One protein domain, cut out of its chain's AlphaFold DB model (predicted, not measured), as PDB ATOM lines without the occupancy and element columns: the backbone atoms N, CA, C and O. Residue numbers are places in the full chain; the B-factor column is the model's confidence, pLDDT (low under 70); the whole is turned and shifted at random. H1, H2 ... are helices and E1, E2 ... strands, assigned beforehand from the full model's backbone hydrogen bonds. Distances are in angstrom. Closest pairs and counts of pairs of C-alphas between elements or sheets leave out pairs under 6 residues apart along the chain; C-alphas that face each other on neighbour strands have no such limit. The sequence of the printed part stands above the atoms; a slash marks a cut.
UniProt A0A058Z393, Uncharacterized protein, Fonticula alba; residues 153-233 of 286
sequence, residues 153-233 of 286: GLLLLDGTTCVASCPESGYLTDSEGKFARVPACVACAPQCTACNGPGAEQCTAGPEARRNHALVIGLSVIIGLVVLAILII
ATOM      1  N   GLY A 153      -8.281  -1.020   9.856       96.44
ATOM      2  CA  GLY A 153      -9.089   0.108  10.325       96.44
ATOM      3  C   GLY A 153     -10.607  -0.110  10.296       96.44
ATOM      4  O   GLY A 153     -11.338   0.764  10.757       96.44
ATOM      5  N   LEU A 154     -11.093  -1.256   9.811       98.06
ATOM      6  CA  LEU A 154     -12.504  -1.641   9.881       98.06
ATOM      7  C   LEU A 154     -12.749  -2.698  10.970       98.06
ATOM      8  O   LEU A 154     -11.868  -3.469  11.350       98.06
ATOM      9  N   LEU A 155     -13.982  -2.736  11.464       98.31
ATOM     10  CA  LEU A 155     -14.458  -3.611  12.528       98.31
ATOM     11  C   LEU A 155     -15.549  -4.531  11.979       98.31
ATOM     12  O   LEU A 155     -16.469  -4.076  11.298       98.31
ATOM     13  N   LEU A 156     -15.469  -5.818  12.302       98.19
ATOM     14  CA  LEU A 156     -16.484  -6.795  11.921       98.19
ATOM     15  C   LEU A 156     -17.758  -6.626  12.761       98.19
ATOM     16  O   LEU A 156     -17.739  -6.833  13.972       98.19
ATOM     17  N   LEU A 157     -18.872  -6.300  12.112       97.69
ATOM     18  CA  LEU A 157     -20.209  -6.212  12.692       97.69
ATOM     19  C   LEU A 157     -21.035  -7.436  12.275       97.69
ATOM     20  O   LEU A 157     -21.158  -7.749  11.087       97.69
ATOM     21  N   ASP A 158     -21.565  -8.150  13.270       94.81
ATOM     22  CA  ASP A 158     -22.443  -9.320  13.112       94.81
ATOM     23  C   ASP A 158     -21.907 -10.421  12.175       94.81
ATOM     24  O   ASP A 158     -22.660 -11.209  11.609       94.81
ATOM     25  N   GLY A 159     -20.583 -10.489  11.996       93.25
ATOM     26  CA  GLY A 159     -19.927 -11.489  11.149       93.25
ATOM     27  C   GLY A 159     -20.120 -11.300   9.641       93.25
ATOM     28  O   GLY A 159     -19.750 -12.186   8.873       93.25
ATOM     29  N   THR A 160     -20.697 -10.183   9.195       93.75
ATOM     30  CA  THR A 160     -21.060  -9.990   7.779       93.75
ATOM     31  C   THR A 160     -20.564  -8.675   7.203       93.75
ATOM     32  O   THR A 160     -20.157  -8.637   6.046       93.75
ATOM     33  N   THR A 161     -20.569  -7.609   8.004       96.19
ATOM     34  CA  THR A 161     -20.336  -6.248   7.517       96.19
ATOM     35  C   THR A 161     -19.105  -5.657   8.178       96.19
ATOM     36  O   THR A 161     -18.932  -5.775   9.387       96.19
ATOM     37  N   CYS A 162     -18.263  -4.991   7.399       97.81
ATOM     38  CA  CYS A 162     -17.112  -4.264   7.909       97.81
ATOM     39  C   CYS A 162     -17.460  -2.781   8.047       97.81
ATOM     40  O   CYS A 162     -17.854  -2.139   7.077       97.81
ATOM     41  N   VAL A 163     -17.342  -2.237   9.257       98.00
ATOM     42  CA  VAL A 163     -17.719  -0.852   9.577       98.00
ATOM     43  C   VAL A 163     -16.542  -0.085  10.169       98.00
ATOM     44  O   VAL A 163     -15.729  -0.653  10.889       98.00
ATOM     45  N   ALA A 164     -16.445   1.217   9.895       97.81
ATOM     46  CA  ALA A 164     -15.374   2.056  10.451       97.81
ATOM     47  C   ALA A 164     -15.538   2.318  11.961       97.81
ATOM     48  O   ALA A 164     -14.555   2.469  12.679       97.81
ATOM     49  N   SER A 165     -16.784   2.343  12.443       98.00
ATOM     50  CA  SER A 165     -17.135   2.550  13.850       98.00
ATOM     51  C   SER A 165     -18.318   1.668  14.222       98.00
ATOM     52  O   SER A 165     -19.225   1.467  13.411       98.00
ATOM     53  N   CYS A 166     -18.334   1.170  15.457       98.19
ATOM     54  CA  CYS A 166     -19.472   0.401  15.952       98.19
ATOM     55  C   CYS A 166     -20.710   1.284  16.142       98.19
ATOM     56  O   CYS A 166     -20.563   2.474  16.437       98.19
ATOM     57  N   PRO A 167     -21.926   0.721  16.004       97.38
ATOM     58  CA  PRO A 167     -23.151   1.446  16.317       97.38
ATOM     59  C   PRO A 167     -23.114   2.011  17.742       97.38
ATOM     60  O   PRO A 167     -22.614   1.360  18.657       97.38
ATOM     61  N   GLU A 168     -23.681   3.204  17.941       93.56
ATOM     62  CA  GLU A 168     -23.602   3.942  19.216       93.56
ATOM     63  C   GLU A 168     -24.218   3.204  20.414       93.56
ATOM     64  O   GLU A 168     -23.937   3.540  21.564       93.56
ATOM     65  N   SER A 169     -25.087   2.225  20.163       94.50
ATOM     66  CA  SER A 169     -25.788   1.492  21.211       94.50
ATOM     67  C   SER A 169     -25.724  -0.005  20.979       94.50
ATOM     68  O   SER A 169     -25.821  -0.474  19.847       94.50
ATOM     69  N   GLY A 170     -25.578  -0.746  22.077       95.81
ATOM     70  CA  GLY A 170     -25.608  -2.207  22.074       95.81
ATOM     71  C   GLY A 170     -24.325  -2.877  21.586       95.81
ATOM     72  O   GLY A 170     -24.289  -4.101  21.552       95.81
ATOM     73  N   TYR A 171     -23.276  -2.118  21.258       98.00
ATOM     74  CA  TYR A 171     -21.994  -2.659  20.811       98.00
ATOM     75  C   TYR A 171     -20.822  -2.017  21.545       98.00
ATOM     76  O   TYR A 171     -20.837  -0.835  21.885       98.00
ATOM     77  N   LEU A 172     -19.785  -2.819  21.750       97.31
ATOM     78  CA  LEU A 172     -18.473  -2.404  22.211       97.31
ATOM     79  C   LEU A 172     -17.473  -2.549  21.062       97.31
ATOM     80  O   LEU A 172     -17.430  -3.578  20.387       97.31
ATOM     81  N   THR A 173     -16.634  -1.534  20.881       98.06
ATOM     82  CA  THR A 173     -15.486  -1.607  19.977       98.06
ATOM     83  C   THR A 173     -14.393  -2.482  20.580       98.06
ATOM     84  O   THR A 173     -13.811  -2.135  21.605       98.06
ATOM     85  N   ASP A 174     -14.094  -3.598  19.920       97.31
ATOM     86  CA  ASP A 174     -13.009  -4.509  20.274       97.31
ATOM     87  C   ASP A 174     -11.906  -4.464  19.209       97.31
ATOM     88  O   ASP A 174     -11.719  -5.403  18.439       97.31
ATOM     89  N   SER A 175     -11.191  -3.340  19.125       96.62
ATOM     90  CA  SER A 175     -10.136  -3.133  18.120       96.62
ATOM     91  C   SER A 175      -8.908  -4.023  18.328       96.62
ATOM     92  O   SER A 175      -8.170  -4.274  17.381       96.62
ATOM     93  N   GLU A 176      -8.684  -4.501  19.553       95.62
ATOM     94  CA  GLU A 176      -7.531  -5.337  19.912       95.62
ATOM     95  C   GLU A 176      -7.846  -6.842  19.875       95.62
ATOM     96  O   GLU A 176      -6.953  -7.657  20.105       95.62
ATOM     97  N   GLY A 177      -9.095  -7.230  19.594       93.88
ATOM     98  CA  GLY A 177      -9.506  -8.635  19.605       93.88
ATOM     99  C   GLY A 177      -9.413  -9.270  20.998       93.88
ATOM    100  O   GLY A 177      -8.989 -10.416  21.161       93.88
ATOM    101  N   LYS A 178      -9.758  -8.510  22.040       96.50
ATOM    102  CA  LYS A 178      -9.788  -8.998  23.422       96.50
ATOM    103  C   LYS A 178     -10.964  -9.945  23.658       96.50
ATOM    104  O   LYS A 178     -10.863 -10.860  24.477       96.50
ATOM    105  N   PHE A 179     -12.080  -9.711  22.976       95.88
ATOM    106  CA  PHE A 179     -13.324 -10.466  23.111       95.88
ATOM    107  C   PHE A 179     -13.649 -11.277  21.848       95.88
ATOM    108  O   PHE A 179     -14.256 -12.344  21.947       95.88
ATOM    109  N   ALA A 180     -13.219 -10.813  20.676       95.12
ATOM    110  CA  ALA A 180     -13.319 -11.493  19.391       95.12
ATOM    111  C   ALA A 180     -11.931 -11.872  18.847       95.12
ATOM    112  O   ALA A 180     -10.922 -11.287  19.208       95.12
ATOM    113  N   ARG A 181     -11.851 -12.856  17.939       95.25
ATOM    114  CA  ARG A 181     -10.560 -13.264  17.330       95.25
ATOM    115  C   ARG A 181      -9.994 -12.243  16.336       95.25
ATOM    116  O   ARG A 181      -8.844 -12.372  15.928       95.25
ATOM    117  N   VAL A 182     -10.823 -11.304  15.898       96.44
ATOM    118  CA  VAL A 182     -10.504 -10.242  14.941       96.44
ATOM    119  C   VAL A 182     -11.095  -8.930  15.457       96.44
ATOM    120  O   VAL A 182     -12.056  -8.994  16.229       96.44
ATOM    121  N   PRO A 183     -10.571  -7.769  15.028       98.12
ATOM    122  CA  PRO A 183     -11.170  -6.478  15.343       98.12
ATOM    123  C   PRO A 183     -12.658  -6.452  14.979       98.12
ATOM    124  O   PRO A 183     -13.031  -6.659  13.820       98.12
ATOM    125  N   ALA A 184     -13.521  -6.255  15.975       98.25
ATOM    126  CA  ALA A 184     -14.959  -6.444  15.813       98.25
ATOM    127  C   ALA A 184     -15.793  -5.488  16.668       98.25
ATOM    128  O   ALA A 184     -15.339  -4.931  17.668       98.25
ATOM    129  N   CYS A 185     -17.052  -5.342  16.272       98.44
ATOM    130  CA  CYS A 185     -18.104  -4.782  17.098       98.44
ATOM    131  C   CYS A 185     -18.769  -5.916  17.863       98.44
ATOM    132  O   CYS A 185     -19.516  -6.716  17.305       98.44
ATOM    133  N   VAL A 186     -18.471  -5.998  19.154       97.88
ATOM    134  CA  VAL A 186     -18.975  -7.064  20.015       97.88
ATOM    135  C   VAL A 186     -20.275  -6.600  20.645       97.88
ATOM    136  O   VAL A 186     -20.308  -5.562  21.304       97.88
ATOM    137  N   ALA A 187     -21.350  -7.356  20.437       97.81
ATOM    138  CA  ALA A 187     -22.638  -7.041  21.035       97.81
ATOM    139  C   ALA A 187     -22.545  -7.059  22.571       97.81
ATOM    140  O   ALA A 187     -21.991  -7.982  23.176       97.81
ATOM    141  N   CYS A 188     -23.109  -6.035  23.201       97.75
ATOM    142  CA  CYS A 188     -23.360  -6.016  24.634       97.75
ATOM    143  C   CYS A 188     -24.451  -7.038  25.001       97.75
ATOM    144  O   CYS A 188     -25.210  -7.502  24.147       97.75
ATOM    145  N   ALA A 189     -24.590  -7.344  26.296       96.31
ATOM    146  CA  ALA A 189     -25.741  -8.104  26.779       96.31
ATOM    147  C   ALA A 189     -27.067  -7.434  26.334       96.31
ATOM    148  O   ALA A 189     -27.136  -6.202  26.334       96.31
ATOM    149  N   PRO A 190     -28.130  -8.191  25.993       94.25
ATOM    150  CA  PRO A 190     -29.346  -7.654  25.359       94.25
ATOM    151  C   PRO A 190     -30.039  -6.498  26.097       94.25
ATOM    152  O   PRO A 190     -30.740  -5.696  25.486       94.25
ATOM    153  N   GLN A 191     -29.862  -6.397  27.416       92.31
ATOM    154  CA  GLN A 191     -30.417  -5.326  28.248       92.31
ATOM    155  C   GLN A 191     -29.531  -4.069  28.351       92.31
ATOM    156  O   GLN A 191     -29.911  -3.111  29.029       92.31
ATOM    157  N   CYS A 192     -28.346  -4.063  27.744       95.56
ATOM    158  CA  CYS A 192     -27.362  -2.996  27.878       95.56
ATOM    159  C   CYS A 192     -27.371  -2.063  26.672       95.56
ATOM    160  O   CYS A 192     -27.274  -2.489  25.527       95.56
ATOM    161  N   THR A 193     -27.429  -0.763  26.947       95.19
ATOM    162  CA  THR A 193     -27.241   0.279  25.930       95.19
ATOM    163  C   THR A 193     -25.756   0.560  25.709       95.19
ATOM    164  O   THR A 193     -25.358   0.825  24.581       95.19
ATOM    165  N   ALA A 194     -24.942   0.459  26.766       95.25
ATOM    166  CA  ALA A 194     -23.486   0.541  26.705       95.25
ATOM    167  C   ALA A 194     -22.854  -0.450  27.692       95.25
ATOM    168  O   ALA A 194     -23.409  -0.718  28.766       95.25
ATOM    169  N   CYS A 195     -21.696  -0.992  27.328       96.56
ATOM    170  CA  CYS A 195     -20.971  -1.973  28.122       96.56
ATOM    171  C   CYS A 195     -19.455  -1.811  27.956       96.56
ATOM    172  O   CYS A 195     -18.994  -1.270  26.957       96.56
ATOM    173  N   ASN A 196     -18.686  -2.300  28.931       96.50
ATOM    174  CA  ASN A 196     -17.224  -2.442  28.840       96.50
ATOM    175  C   ASN A 196     -16.794  -3.867  28.436       96.50
ATOM    176  O   ASN A 196     -15.600  -4.150  28.336       96.50
ATOM    177  N   GLY A 197     -17.764  -4.754  28.210       96.25
ATOM    178  CA  GLY A 197     -17.583  -6.095  27.666       96.25
ATOM    179  C   GLY A 197     -18.922  -6.810  27.483       96.25
ATOM    180  O   GLY A 197     -19.964  -6.276  27.867       96.25
ATOM    181  N   PRO A 198     -18.914  -8.014  26.896       96.31
ATOM    182  CA  PRO A 198     -20.135  -8.702  26.471       96.31
ATOM    183  C   PRO A 198     -21.004  -9.209  27.636       96.31
ATOM    184  O   PRO A 198     -22.194  -9.457  27.456       96.31
ATOM    185  N   GLY A 199     -20.424  -9.377  28.830       95.00
ATOM    186  CA  GLY A 199     -21.128  -9.867  30.017       95.00
ATOM    187  C   GLY A 199     -22.115  -8.850  30.601       95.00
ATOM    188  O   GLY A 199     -21.880  -7.640  30.575       95.00
ATOM    189  N   ALA A 200     -23.218  -9.337  31.175       93.62
ATOM    190  CA  ALA A 200     -24.243  -8.494  31.801       93.62
ATOM    191  C   ALA A 200     -23.705  -7.704  33.010       93.62
ATOM    192  O   ALA A 200     -24.174  -6.609  33.311       93.62
ATOM    193  N   GLU A 201     -22.682  -8.228  33.683       91.94
ATOM    194  CA  GLU A 201     -21.977  -7.570  34.783       91.94
ATOM    195  C   GLU A 201     -21.115  -6.380  34.336       91.94
ATOM    196  O   GLU A 201     -20.722  -5.561  35.163       91.94
ATOM    197  N   GLN A 202     -20.847  -6.252  33.033       94.81
ATOM    198  CA  GLN A 202     -20.022  -5.188  32.447       94.81
ATOM    199  C   GLN A 202     -20.870  -4.078  31.816       94.81
ATOM    200  O   GLN A 202     -20.367  -3.250  31.055       94.81
ATOM    201  N   CYS A 203     -22.162  -4.046  32.144       95.50
ATOM    202  CA  CYS A 203     -23.105  -3.028  31.706       95.50
ATOM    203  C   CYS A 203     -22.809  -1.678  32.375       95.50
ATOM    204  O   CYS A 203     -22.890  -1.555  33.597       95.50
ATOM    205  N   THR A 204     -22.522  -0.645  31.586       93.50
ATOM    206  CA  THR A 204     -22.302   0.723  32.090       93.50
ATOM    207  C   THR A 204     -23.537   1.605  31.924       93.50
ATOM    208  O   THR A 204     -23.729   2.547  32.694       93.50
ATOM    209  N   ALA A 205     -24.420   1.272  30.978       90.81
ATOM    210  CA  ALA A 205     -25.705   1.935  30.794       90.81
ATOM    211  C   ALA A 205     -26.809   0.923  30.456       90.81
ATOM    212  O   ALA A 205     -26.677   0.123  29.534       90.81
ATOM    213  N   GLY A 206     -27.920   0.985  31.195       88.69
ATOM    214  CA  GLY A 206     -29.099   0.144  30.990       88.69
ATOM    215  C   GLY A 206     -30.087   0.231  32.163       88.69
ATOM    216  O   GLY A 206     -29.749   0.781  33.221       88.69
ATOM    217  N   PRO A 207     -31.316  -0.293  32.013       83.25
ATOM    218  CA  PRO A 207     -32.319  -0.313  33.078       83.25
ATOM    219  C   PRO A 207     -31.848  -1.084  34.322       83.25
ATOM    220  O   PRO A 207     -32.115  -0.654  35.445       83.25
ATOM    221  N   GLU A 208     -31.095  -2.174  34.148       75.25
ATOM    222  CA  GLU A 208     -30.582  -2.975  35.269       75.25
ATOM    223  C   GLU A 208     -29.417  -2.297  36.000       75.25
ATOM    224  O   GLU A 208     -29.382  -2.298  37.234       75.25
ATOM    225  N   ALA A 209     -28.522  -1.625  35.266       72.94
ATOM    226  CA  ALA A 209     -27.418  -0.865  35.854       72.94
ATOM    227  C   ALA A 209     -27.932   0.205  36.837       72.94
ATOM    228  O   ALA A 209     -27.387   0.375  37.931       72.94
ATOM    229  N   ARG A 210     -29.059   0.861  36.514       71.56
ATOM    230  CA  ARG A 210     -29.704   1.827  37.421       71.56
ATOM    231  C   ARG A 210     -30.230   1.184  38.704       71.56
ATOM    232  O   ARG A 210     -30.176   1.816  39.759       71.56
ATOM    233  N   ARG A 211     -30.726  -0.055  38.642       77.94
ATOM    234  CA  ARG A 211     -31.321  -0.736  39.802       77.94
ATOM    235  C   ARG A 211     -30.264  -1.155  40.822       77.94
ATOM    236  O   ARG A 211     -30.465  -0.964  42.019       77.94
ATOM    237  N   ASN A 212     -29.116  -1.641  40.351       68.50
ATOM    238  CA  ASN A 212     -28.030  -2.089  41.224       68.50
ATOM    239  C   ASN A 212     -27.254  -0.916  41.841       68.50
ATOM    240  O   ASN A 212     -26.943  -0.953  43.032       68.50
ATOM    241  N   HIS A 213     -27.029   0.173  41.094       71.81
ATOM    242  CA  HIS A 213     -26.390   1.375  41.648       71.81
ATOM    243  C   HIS A 213     -27.216   2.021  42.769       71.81
ATOM    244  O   HIS A 213     -26.652   2.443  43.778       71.81
ATOM    245  N   ALA A 214     -28.547   2.048  42.642       72.50
ATOM    246  CA  ALA A 214     -29.418   2.560  43.701       72.50
ATOM    247  C   ALA A 214     -29.281   1.748  45.003       72.50
ATOM    248  O   ALA A 214     -29.286   2.315  46.097       72.50
ATOM    249  N   LEU A 215     -29.103   0.429  44.889       77.94
ATOM    250  CA  LEU A 215     -28.995  -0.462  46.040       77.94
ATOM    251  C   LEU A 215     -27.631  -0.340  46.742       77.94
ATOM    252  O   LEU A 215     -27.573  -0.276  47.970       77.94
ATOM    253  N   VAL A 216     -26.542  -0.233  45.975       79.31
ATOM    254  CA  VAL A 216     -25.181  -0.059  46.515       79.31
ATOM    255  C   VAL A 216     -25.020   1.297  47.204       79.31
ATOM    256  O   VAL A 216     -24.496   1.363  48.318       79.31
ATOM    257  N   ILE A 217     -25.523   2.379  46.597       78.81
ATOM    258  CA  ILE A 217     -25.479   3.710  47.220       78.81
ATOM    259  C   ILE A 217     -26.314   3.705  48.508       78.81
ATOM    260  O   ILE A 217     -25.828   4.163  49.543       78.81
ATOM    261  N   GLY A 218     -27.508   3.099  48.490       78.12
ATOM    262  CA  GLY A 218     -28.352   2.961  49.679       78.12
ATOM    263  C   GLY A 218     -27.655   2.244  50.840       78.12
ATOM    264  O   GLY A 218     -27.644   2.754  51.961       78.12
ATOM    265  N   LEU A 219     -27.005   1.104  50.580       87.12
ATOM    266  CA  LEU A 219     -26.272   0.357  51.608       87.12
ATOM    267  C   LEU A 219     -25.054   1.123  52.140       87.12
ATOM    268  O   LEU A 219     -24.831   1.137  53.349       87.12
ATOM    269  N   SER A 220     -24.298   1.802  51.271       87.38
ATOM    270  CA  SER A 220     -23.113   2.565  51.689       87.38
ATOM    271  C   SER A 220     -23.455   3.722  52.633       87.38
ATOM    272  O   SER A 220     -22.773   3.924  53.640       87.38
ATOM    273  N   VAL A 221     -24.558   4.432  52.367       92.88
ATOM    274  CA  VAL A 221     -25.020   5.544  53.205       92.88
ATOM    275  C   VAL A 221     -25.488   5.029  54.561       92.88
ATOM    276  O   VAL A 221     -25.096   5.587  55.582       92.88
ATOM    277  N   ILE A 222     -26.265   3.941  54.597       90.75
ATOM    278  CA  ILE A 222     -26.762   3.362  55.854       90.75
ATOM    279  C   ILE A 222     -25.600   2.860  56.713       90.75
ATOM    280  O   ILE A 222     -25.538   3.189  57.897       90.75
ATOM    281  N   ILE A 223     -24.655   2.113  56.134       94.62
ATOM    282  CA  ILE A 223     -23.484   1.611  56.867       94.62
ATOM    283  C   ILE A 223     -22.647   2.783  57.399       94.62
ATOM    284  O   ILE A 223     -22.269   2.774  58.570       94.62
ATOM    285  N   GLY A 224     -22.418   3.824  56.591       93.06
ATOM    286  CA  GLY A 224     -21.713   5.031  57.027       93.06
ATOM    287  C   GLY A 224     -22.403   5.739  58.199       93.06
ATOM    288  O   GLY A 224     -21.747   6.100  59.177       93.06
ATOM    289  N   LEU A 225     -23.732   5.875  58.148       96.12
ATOM    290  CA  LEU A 225     -24.535   6.495  59.207       96.12
ATOM    291  C   LEU A 225     -24.532   5.664  60.497       96.12
ATOM    292  O   LEU A 225     -24.420   6.222  61.587       96.12
ATOM    293  N   VAL A 226     -24.591   4.334  60.385       96.50
ATOM    294  CA  VAL A 226     -24.504   3.411  61.526       96.50
ATOM    295  C   VAL A 226     -23.129   3.490  62.190       96.50
ATOM    296  O   VAL A 226     -23.050   3.612  63.411       96.50
ATOM    297  N   VAL A 227     -22.041   3.486  61.413       97.19
ATOM    298  CA  VAL A 227     -20.676   3.631  61.949       97.19
ATOM    299  C   VAL A 227     -20.499   4.987  62.638       97.19
ATOM    300  O   VAL A 227     -19.981   5.045  63.754       97.19
ATOM    301  N   LEU A 228     -20.986   6.072  62.030       97.31
ATOM    302  CA  LEU A 228     -20.954   7.408  62.631       97.31
ATOM    303  C   LEU A 228     -21.744   7.460  63.948       97.31
ATOM    304  O   LEU A 228     -21.254   7.997  64.942       97.31
ATOM    305  N   ALA A 229     -22.937   6.860  63.987       97.19
ATOM    306  CA  ALA A 229     -23.748   6.775  65.197       97.19
ATOM    307  C   ALA A 229     -23.028   6.003  66.317       97.19
ATOM    308  O   ALA A 229     -23.003   6.464  67.460       97.19
ATOM    309  N   ILE A 230     -22.377   4.878  65.998       97.50
ATOM    310  CA  ILE A 230     -21.580   4.099  66.960       97.50
ATOM    311  C   ILE A 230     -20.423   4.936  67.527       97.50
ATOM    312  O   ILE A 230     -20.186   4.904  68.736       97.50
ATOM    313  N   LEU A 231     -19.734   5.727  66.696       98.00
ATOM    314  CA  LEU A 231     -18.654   6.611  67.151       98.00
ATOM    315  C   LEU A 231     -19.160   7.711  68.096       98.00
ATOM    316  O   LEU A 231     -18.540   7.958  69.131       98.00
ATOM    317  N   ILE A 232     -20.307   8.329  67.796       97.62
ATOM    318  CA  ILE A 232     -20.934   9.344  68.662       97.62
ATOM    319  C   ILE A 232     -21.355   8.727  70.005       97.62
ATOM    320  O   ILE A 232     -21.097   9.301  71.069       97.62
ATOM    321  N   ILE A 233     -21.954   7.533  69.989       97.56
ATOM    322  CA  ILE A 233     -22.321   6.796  71.208       97.56
ATOM    323  C   ILE A 233     -21.067   6.443  72.024       97.56
ATOM    324  O   ILE A 233     -21.026   6.651  73.236       97.56
TER     325      ILE A 233
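What this domain is: This is residues 153 to 233 of the 286 residues of an uncharacterized protein of Fonticula alba (UniProt A0A058Z393). A small head with a long helical arm: residues 210 to 233 of H1 stand free and stick out from a body made of a small twisted sheet of two hairpins, E1 with E2 and E3 with E4, and a looped stretch, residues 188 to 202, which with E5 lies between sheet and arm. The arm makes much of the length; the body without it is near compact, 57 residues spanning 32 by 18 by 15 A. The printed part has 81 residues, with five named strands and one named helix in the order E1, E2, E3, E4, E5, H1; the sheet runs E2, E1, E4, E3 and is mixed, and the class is mixed, helices and strands. The whole is extended, with a radius of gyration of the C-alphas of 19.0 A and spans of 65 by 22 by 16 A.

Where its parts are: E1 is residues 155 to 157, 6.3 A long, beginning at C-alpha 155 (-14.458, -3.611, 12.528). E2 is residues 161 to 163, 6.3 A. E3 is residues 171 to 174, 9.2 A, and E4 is residues 184 to 187, 9.3 A, ending at C-alpha 187 (-22.638, -7.041, 21.035). E5 is residues 203 to 205, 5.7 A. H1 is residues 207 to 233, 40.1 A, ending at C-alpha 233 (-22.321, 6.796, 71.208).

How they stand to each other: E1 and E2 form a hairpin, antiparallel at 136 degrees, with N 155 and O 163 2.8 A apart, within hydrogen-bond range. E3 and E4 form a second hairpin, antiparallel at 146 degrees, with N 172 and O 186 at 2.8 A. The inner strands E1 and E4 are parallel at 38 degrees, with N 185 and O 156 at 2.8 A; E2 and E3 are the edge strands. From edge to edge the strands' lines turn by 76 degrees. E5 pairs with no named strand, but residues 194 to 195 pair with its residues 203 to 205, antiparallel. The closest C-alphas of E5 and H1, those of Cys 203 and Ala 209, are 6.4 A apart. H1 is not on the sheet, and in its backbone 22 of 23 O i to N i+4 pairs are within hydrogen-bond range.

The domain as a whole: The two C-alphas farthest apart, those of Thr 160 and Ile 233, are 65.6 A apart. The printed part has no cut. The link from E4 to E5, 15 residues, is long; those from E1 to E2 and from E5 to H1 are tight. The mean pLDDT of the printed part is 92.7, and that of H1 is 86; residue 212 is under 70.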